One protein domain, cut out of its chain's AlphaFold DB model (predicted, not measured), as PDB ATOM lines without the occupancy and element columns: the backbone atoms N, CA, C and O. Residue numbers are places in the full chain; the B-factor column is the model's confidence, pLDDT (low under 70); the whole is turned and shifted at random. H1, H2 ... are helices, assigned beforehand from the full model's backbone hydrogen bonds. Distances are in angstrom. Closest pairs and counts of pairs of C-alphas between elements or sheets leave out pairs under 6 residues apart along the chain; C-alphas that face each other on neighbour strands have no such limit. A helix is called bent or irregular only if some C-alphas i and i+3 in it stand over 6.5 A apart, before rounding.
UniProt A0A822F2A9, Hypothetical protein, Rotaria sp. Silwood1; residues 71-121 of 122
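AT A GLANCE: This is residues 71 to 121 of the 122 residues of the protein "Hypothetical protein" of Rotaria sp. Silwood1 (UniProt A0A822F2A9). Going along from residue 71, you see an open, extended arch of three helices strung one after another, with no core: H1 makes one leg, a long stretch without a named element, residues 85 to 98, makes the crown, and H2 and H3 make the other leg, with a corner between them at residue 108. No helix touches another, and the legs stand apart with an empty space between them. The printed part has 51 residues with three named helices, in the order H1, H2, H3 along the chain, and no named strand; the class is all helix, and 34 of the 51 residues are in the helices. The whole is extended, with a radius of gyration of the C-alphas of 16.0 A, and elongated, with spans of 47, 26 and 16 A.

HOW THE PARTS SIT: Start at the first printed residue, where H1, residues 71 to 84, begins. Residues 71 to 76, which belong to H1, stand free: no C-alpha 8 or more residues away along the chain comes within 10 A of theirs. Look next at residues 82 to 88, of which 82 to 84 belong to H1; they stand free too. A long link of 14 residues then leads to H2, residues 99 to 107, and H1 and H2 are apart, with no C-alpha of the one within 8 A of the other. One residue farther on, across a tight link, you reach H3, residues 109 to 119. H2 and H3 are close but not clearly touching, with 1 pair of C-alphas within 8 A; look there at the closest C-alphas of the two helices, those of Val 105 and Val 111, which are 7.4 A apart. Their lines stand at a steep tilt of 57 degrees, and they run the same way. Their centres are 16.3 A apart. H1 and H3 are apart. Residues 92 to 121, which hold H2 and H3, stand free. In the backbones of H1, H2 and H3, every pair of O of residue i and N of residue i+4 is within hydrogen-bond range.

IN THESE COORDINATES: Find C-alpha 71, of Ile 71, at (13.483, 8.212, -7.093); from there H1 runs through 14 residues to C-alpha 84, of Val 84, at (27.555, 1.133, 5.633), a length of 20.3 A from first to last C-alpha. It is the longest helix by residues. Pass along residues 85 to 98 to Trp 99, where H2 begins with its C-alpha at (40.719, -11.063, 4.705); its 9 residues run to Val 107, 12.8 A from first to last C-alpha. Asp 108 follows, and H3 runs from Trp 109 through 11 residues to Val 119, whose C-alpha is at (23.767, -23.786, 22.518), a length of 15.5 A. H1, H2 and H3 are not bent.

THE WHOLE: Look at the C-alphas of Ile 71 and Gly 120 for the two farthest apart, at 46.8 A; the first and last printed C-alphas, of Ile 71 and Asn 121, are 45.1 A apart. The printed part runs from residue 71 to residue 121 without a cut, in a full chain of 122 residues. The link from H1 to H2 is long, and the C-alphas of its residues 85 to 98 lie 10 to 16 A from the mean of the C-alphas. In the B-factor column you will find a mean pLDDT of 70.6 over the printed part of this predicted model. Residues 80 to 97 and residue 121 are under 70, which is 19 residues of low confidence. The mean is 70 for H1, 80 for H2 and 85 for H3.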
ATOM      1  N   ILE A  71      13.653   7.834  -8.506       73.94
ATOM      2  CA  ILE A  71      13.483   8.212  -7.093       73.94
ATOM      3  C   ILE A  71      13.964   7.092  -6.157       73.94
ATOM      4  O   ILE A  71      14.688   7.343  -5.198       73.94
ATOM      5  N   GLU A  72      13.602   5.845  -6.453       70.69
ATOM      6  CA  GLU A  72      13.984   4.670  -5.668       70.69
ATOM      7  C   GLU A  72      15.487   4.387  -5.771       70.69
ATOM      8  O   GLU A  72      16.104   4.020  -4.776       70.69
ATOM      9  N   LYS A  73      16.110   4.641  -6.931       71.06
ATOM     10  CA  LYS A  73      17.573   4.571  -7.099       71.06
ATOM     11  C   LYS A  73      18.305   5.572  -6.207       71.06
ATOM     12  O   LYS A  73      19.303   5.224  -5.575       71.06
ATOM     13  N   GLN A  74      17.814   6.811  -6.137       71.50
ATOM     14  CA  GLN A  74      18.393   7.839  -5.268       71.50
ATOM     15  C   GLN A  74      18.221   7.483  -3.791       71.50
ATOM     16  O   GLN A  74      19.181   7.568  -3.029       71.50
ATOM     17  N   LEU A  75      17.029   7.021  -3.404       75.19
ATOM     18  CA  LEU A  75      16.748   6.563  -2.048       75.19
ATOM     19  C   LEU A  75      17.634   5.373  -1.666       75.19
ATOM     20  O   LEU A  75      18.240   5.399  -0.603       75.19
ATOM     21  N   LEU A  76      17.785   4.384  -2.549       72.19
ATOM     22  CA  LEU A  76      18.653   3.229  -2.326       72.19
ATOM     23  C   LEU A  76      20.119   3.646  -2.185       72.19
ATOM     24  O   LEU A  76      20.803   3.159  -1.297       72.19
ATOM     25  N   THR A  77      20.597   4.579  -3.009       70.50
ATOM     26  CA  THR A  77      21.973   5.093  -2.905       70.50
ATOM     27  C   THR A  77      22.197   5.838  -1.586       70.50
ATOM     28  O   THR A  77      23.272   5.740  -0.999       70.50
ATOM     29  N   ASN A  78      21.194   6.574  -1.103       71.88
ATOM     30  CA  ASN A  78      21.269   7.275   0.178       71.88
ATOM     31  C   ASN A  78      21.209   6.305   1.364       71.88
ATOM     32  O   ASN A  78      22.028   6.418   2.265       71.88
ATOM     33  N   LEU A  79      20.319   5.309   1.323       73.06
ATOM     34  CA  LEU A  79      20.264   4.244   2.327       73.06
ATOM     35  C   LEU A  79      21.559   3.442   2.371       73.06
ATOM     36  O   LEU A  79      22.072   3.188   3.449       73.06
ATOM     37  N   LEU A  80      22.114   3.082   1.209       68.06
ATOM     38  CA  LEU A  80      23.402   2.401   1.136       68.06
ATOM     39  C   LEU A  80      24.478   3.243   1.820       68.06
ATOM     40  O   LEU A  80      25.196   2.709   2.645       68.06
ATOM     41  N   ARG A  81      24.559   4.553   1.562       65.38
ATOM     42  CA  ARG A  81      25.521   5.437   2.249       65.38
ATOM     43  C   ARG A  81      25.332   5.474   3.770       65.38
ATOM     44  O   ARG A  81      26.332   5.461   4.485       65.38
ATOM     45  N   ASP A  82      24.091   5.502   4.245       69.06
ATOM     46  CA  ASP A  82      23.782   5.553   5.678       69.06
ATOM     47  C   ASP A  82      24.041   4.206   6.385       69.06
ATOM     48  O   ASP A  82      24.601   4.194   7.480       69.06
ATOM     49  N   ASP A  83      23.697   3.075   5.756       62.94
ATOM     50  CA  ASP A  83      23.802   1.732   6.350       62.94
ATOM     51  C   ASP A  83      25.250   1.235   6.473       62.94
ATOM     52  O   ASP A  83      25.578   0.560   7.452       62.94
ATOM     53  N   VAL A  84      26.140   1.546   5.516       61.28
ATOM     54  CA  VAL A  84      27.555   1.133   5.633       61.28
ATOM     55  C   VAL A  84      28.393   2.069   6.499       61.28
ATOM     56  O   VAL A  84      29.476   1.663   6.908       61.28
ATOM     57  N   GLY A  85      27.946   3.293   6.807       52.16
ATOM     58  CA  GLY A  85      28.671   4.224   7.690       52.16
ATOM     59  C   GLY A  85      30.098   4.592   7.241       52.16
ATOM     60  O   GLY A  85      30.833   5.245   7.983       52.16
ATOM     61  N   LEU A  86      30.506   4.185   6.038       48.03
ATOM     62  CA  LEU A  86      31.804   4.470   5.444       48.03
ATOM     63  C   LEU A  86      31.618   5.574   4.406       48.03
ATOM     64  O   LEU A  86      30.897   5.413   3.423       48.03
ATOM     65  N   VAL A  87      32.323   6.687   4.617       50.62
ATOM     66  CA  VAL A  87      32.423   7.825   3.685       50.62
ATOM     67  C   VAL A  87      32.929   7.387   2.292       50.62
ATOM     68  O   VAL A  87      32.696   8.085   1.311       50.62
ATOM     69  N   ASP A  88      33.500   6.181   2.183       49.84
ATOM     70  CA  ASP A  88      34.053   5.577   0.967       49.84
ATOM     71  C   ASP A  88      33.257   4.347   0.474       49.84
ATOM     72  O   ASP A  88      33.815   3.277   0.221       49.84
ATOM     73  N   TYR A  89      31.932   4.462   0.318       48.66
ATOM     74  CA  TYR A  89      31.144   3.433  -0.374       48.66
ATOM     75  C   TYR A  89      31.478   3.409  -1.877       48.66
ATOM     76  O   TYR A  89      30.940   4.190  -2.666       48.66
ATOM     77  N   ASN A  90      32.365   2.496  -2.280       51.25
ATOM     78  CA  ASN A  90      32.625   2.173  -3.678       51.25
ATOM     79  C   ASN A  90      31.858   0.885  -4.053       51.25
ATOM     80  O   ASN A  90      32.189  -0.189  -3.550       51.25
ATOM     81  N   PRO A  91      30.852   0.937  -4.947       52.25
ATOM     82  CA  PRO A  91      30.074  -0.242  -5.342       52.25
ATOM     83  C   PRO A  91      30.915  -1.330  -6.037       52.25
ATOM     84  O   PRO A  91      30.445  -2.452  -6.198       52.25
ATOM     85  N   ALA A  92      32.159  -1.029  -6.435       50.97
ATOM     86  CA  ALA A  92      33.096  -2.017  -6.966       50.97
ATOM     87  C   ALA A  92      33.835  -2.819  -5.874       50.97
ATOM     88  O   ALA A  92      34.280  -3.931  -6.146       50.97
ATOM     89  N   SER A  93      33.959  -2.296  -4.646       51.56
ATOM     90  CA  SER A  93      34.752  -2.922  -3.576       51.56
ATOM     91  C   SER A  93      33.942  -3.800  -2.619       51.56
ATOM     92  O   SER A  93      34.531  -4.560  -1.864       51.56
ATOM     93  N   SER A  94      32.604  -3.779  -2.666       51.88
ATOM     94  CA  SER A  94      31.755  -4.664  -1.842       51.88
ATOM     95  C   SER A  94      31.870  -6.155  -2.193       51.88
ATOM     96  O   SER A  94      31.335  -6.998  -1.479       51.88
ATOM     97  N   THR A  95      32.555  -6.489  -3.290       52.97
ATOM     98  CA  THR A  95      32.848  -7.878  -3.684       52.97
ATOM     99  C   THR A  95      34.217  -8.344  -3.173       52.97
ATOM    100  O   THR A  95      34.509  -9.538  -3.185       52.97
ATOM    101  N   GLU A  96      35.061  -7.430  -2.691       53.69
ATOM    102  CA  GLU A  96      36.368  -7.770  -2.139       53.69
ATOM    103  C   GLU A  96      36.229  -7.971  -0.633       53.69
ATOM    104  O   GLU A  96      36.479  -7.068   0.159       53.69
ATOM    105  N   LEU A  97      35.801  -9.176  -0.238       59.97
ATOM    106  CA  LEU A  97      35.891  -9.638   1.148       59.97
ATOM    107  C   LEU A  97      37.335  -9.455   1.620       59.97
ATOM    108  O   LEU A  97      38.221 -10.241   1.267       59.97
ATOM    109  N   SER A  98      37.593  -8.410   2.404       71.50
ATOM    110  CA  SER A  98      38.929  -8.182   2.917       71.50
ATOM    111  C   SER A  98      39.212  -9.275   3.936       71.50
ATOM    112  O   SER A  98      38.479  -9.435   4.913       71.50
ATOM    113  N   TRP A  99      40.300 -10.027   3.749       77.44
ATOM    114  CA  TRP A  99      40.719 -11.063   4.705       77.44
ATOM    115  C   TRP A  99      40.759 -10.497   6.135       77.44
ATOM    116  O   TRP A  99      40.388 -11.143   7.110       77.44
ATOM    117  N   ARG A 100      41.114  -9.219   6.264       73.12
ATOM    118  CA  ARG A 100      41.141  -8.516   7.541       73.12
ATOM    119  C   ARG A 100      39.788  -8.509   8.257       73.12
ATOM    120  O   ARG A 100      39.756  -8.739   9.461       73.12
ATOM    121  N   GLU A 101      38.698  -8.274   7.535       74.69
ATOM    122  CA  GLU A 101      37.333  -8.229   8.077       74.69
ATOM    123  C   GLU A 101      36.879  -9.611   8.541       74.69
ATOM    124  O   GLU A 101      36.345  -9.750   9.639       74.69
ATOM    125  N   VAL A 102      37.186 -10.648   7.754       79.50
ATOM    126  CA  VAL A 102      36.937 -12.044   8.137       79.50
ATOM    127  C   VAL A 102      37.639 -12.354   9.457       79.50
ATOM    128  O   VAL A 102      37.013 -12.849  10.392       79.50
ATOM    129  N   HIS A 103      38.919 -11.995   9.574       82.75
ATOM    130  CA  HIS A 103      39.678 -12.214  10.803       82.75
ATOM    131  C   HIS A 103      39.093 -11.449  12.004       82.75
ATOM    132  O   HIS A 103      39.084 -11.980  13.112       82.75
ATOM    133  N   TYR A 104      38.568 -10.235  11.812       80.06
ATOM    134  CA  TYR A 104      37.934  -9.473  12.894       80.06
ATOM    135  C   TYR A 104      36.689 -10.162  13.460       80.06
ATOM    136  O   TYR A 104      36.532 -10.205  14.679       80.06
ATOM    137  N   VAL A 105      35.845 -10.753  12.611       82.19
ATOM    138  CA  VAL A 105      34.648 -11.486  13.062       82.19
ATOM    139  C   VAL A 105      35.025 -12.709  13.901       82.19
ATOM    140  O   VAL A 105      34.374 -12.987  14.905       82.19
ATOM    141  N   PHE A 106      36.104 -13.411  13.543       83.94
ATOM    142  CA  PHE A 106      36.581 -14.571  14.306       83.94
ATOM    143  C   PHE A 106      37.163 -14.218  15.678       83.94
ATOM    144  O   PHE A 106      37.212 -15.079  16.549       83.94
ATOM    145  N   VAL A 107      37.609 -12.981  15.887       83.88
ATOM    146  CA  VAL A 107      38.185 -12.536  17.167       83.88
ATOM    147  C   VAL A 107      37.141 -11.841  18.052       83.88
ATOM    148  O   VAL A 107      37.384 -11.618  19.238       83.88
ATOM    149  N   ASP A 108      35.955 -11.527  17.524       88.06
ATOM    150  CA  ASP A 108      34.915 -10.851  18.295       88.06
ATOM    151  C   ASP A 108      34.302 -11.782  19.357       88.06
ATOM    152  O   ASP A 108      33.553 -12.720  19.078       88.06
ATOM    153  N   TRP A 109      34.591 -11.478  20.622       87.25
ATOM    154  CA  TRP A 109      34.080 -12.202  21.783       87.25
ATOM    155  C   TRP A 109      32.540 -12.257  21.845       87.25
ATOM    156  O   TRP A 109      31.980 -13.213  22.386       87.25
ATOM    157  N   LYS A 110      31.831 -11.271  21.270       85.25
ATOM    158  CA  LYS A 110      30.360 -11.252  21.232       85.25
ATOM    159  C   LYS A 110      29.814 -12.387  20.376       85.25
ATOM    160  O   LYS A 110      28.789 -12.964  20.731       85.25
ATOM    161  N   VAL A 111      30.504 -12.740  19.290       85.56
ATOM    162  CA  VAL A 111      30.123 -13.860  18.413       85.56
ATOM    163  C   VAL A 111      30.119 -15.162  19.212       85.56
ATOM    164  O   VAL A 111      29.158 -15.929  19.144       85.56
ATOM    165  N   TYR A 112      31.134 -15.361  20.057       84.88
ATOM    166  CA  TYR A 112      31.202 -16.511  20.958       84.88
ATOM    167  C   TYR A 112      30.117 -16.490  22.037       84.88
ATOM    168  O   TYR A 112      29.539 -17.538  22.320       84.88
ATOM    169  N   LEU A 113      29.781 -15.327  22.608       86.06
ATOM    170  CA  LEU A 113      28.663 -15.225  23.553       86.06
ATOM    171  C   LEU A 113      27.323 -15.599  22.911       86.06
ATOM    172  O   LEU A 113      26.573 -16.390  23.481       86.06
ATOM    173  N   TYR A 114      27.015 -15.067  21.728       84.75
ATOM    174  CA  TYR A 114      25.770 -15.397  21.028       84.75
ATOM    175  C   TYR A 114      25.708 -16.882  20.657       84.75
ATOM    176  O   TYR A 114      24.678 -17.527  20.871       84.75
ATOM    177  N   ALA A 115      26.822 -17.454  20.193       83.19
ATOM    178  CA  ALA A 115      26.926 -18.888  19.942       83.19
ATOM    179  C   ALA A 115      26.679 -19.707  21.223       83.19
ATOM    180  O   ALA A 115      25.867 -20.631  21.220       83.19
ATOM    181  N   PHE A 116      27.301 -19.324  22.341       87.44
ATOM    182  CA  PHE A 116      27.149 -20.008  23.624       87.44
ATOM    183  C   PHE A 116      25.717 -19.934  24.168       87.44
ATOM    184  O   PHE A 116      25.152 -20.951  24.560       87.44
ATOM    185  N   THR A 117      25.092 -18.753  24.140       86.44
ATOM    186  CA  THR A 117      23.699 -18.586  24.598       86.44
ATOM    187  C   THR A 117      22.705 -19.411  23.785       86.44
ATOM    188  O   THR A 117      21.717 -19.879  24.339       86.44
ATOM    189  N   THR A 118      22.973 -19.622  22.494       80.31
ATOM    190  CA  THR A 118      22.113 -20.422  21.614       80.31
ATOM    191  C   THR A 118      22.270 -21.919  21.889       80.31
ATOM    192  O   THR A 118      21.281 -22.642  21.907       80.31
ATOM    193  N   VAL A 119      23.495 -22.383  22.158       84.38
ATOM    194  CA  VAL A 119      23.767 -23.786  22.518       84.38
ATOM    195  C   VAL A 119      23.237 -24.125  23.914       84.38
ATOM    196  O   VAL A 119      22.773 -25.235  24.129       84.38
ATOM    197  N   GLY A 120      23.261 -23.176  24.853       72.94
ATOM    198  CA  GLY A 120      22.708 -23.362  26.199       72.94
ATOM    199  C   GLY A 120      21.175 -23.305  26.291       72.94
ATOM    200  O   GLY A 120      20.635 -23.576  27.359       72.94
ATOM    201  N   ASN A 121      20.475 -22.933  25.211       65.00
ATOM    202  CA  ASN A 121      19.004 -22.874  25.134       65.00
ATOM    203  C   ASN A 121      18.390 -24.106  24.436       65.00
ATOM    204  O   ASN A 121      17.221 -24.075  24.045       65.00
TER     205      ASN A 121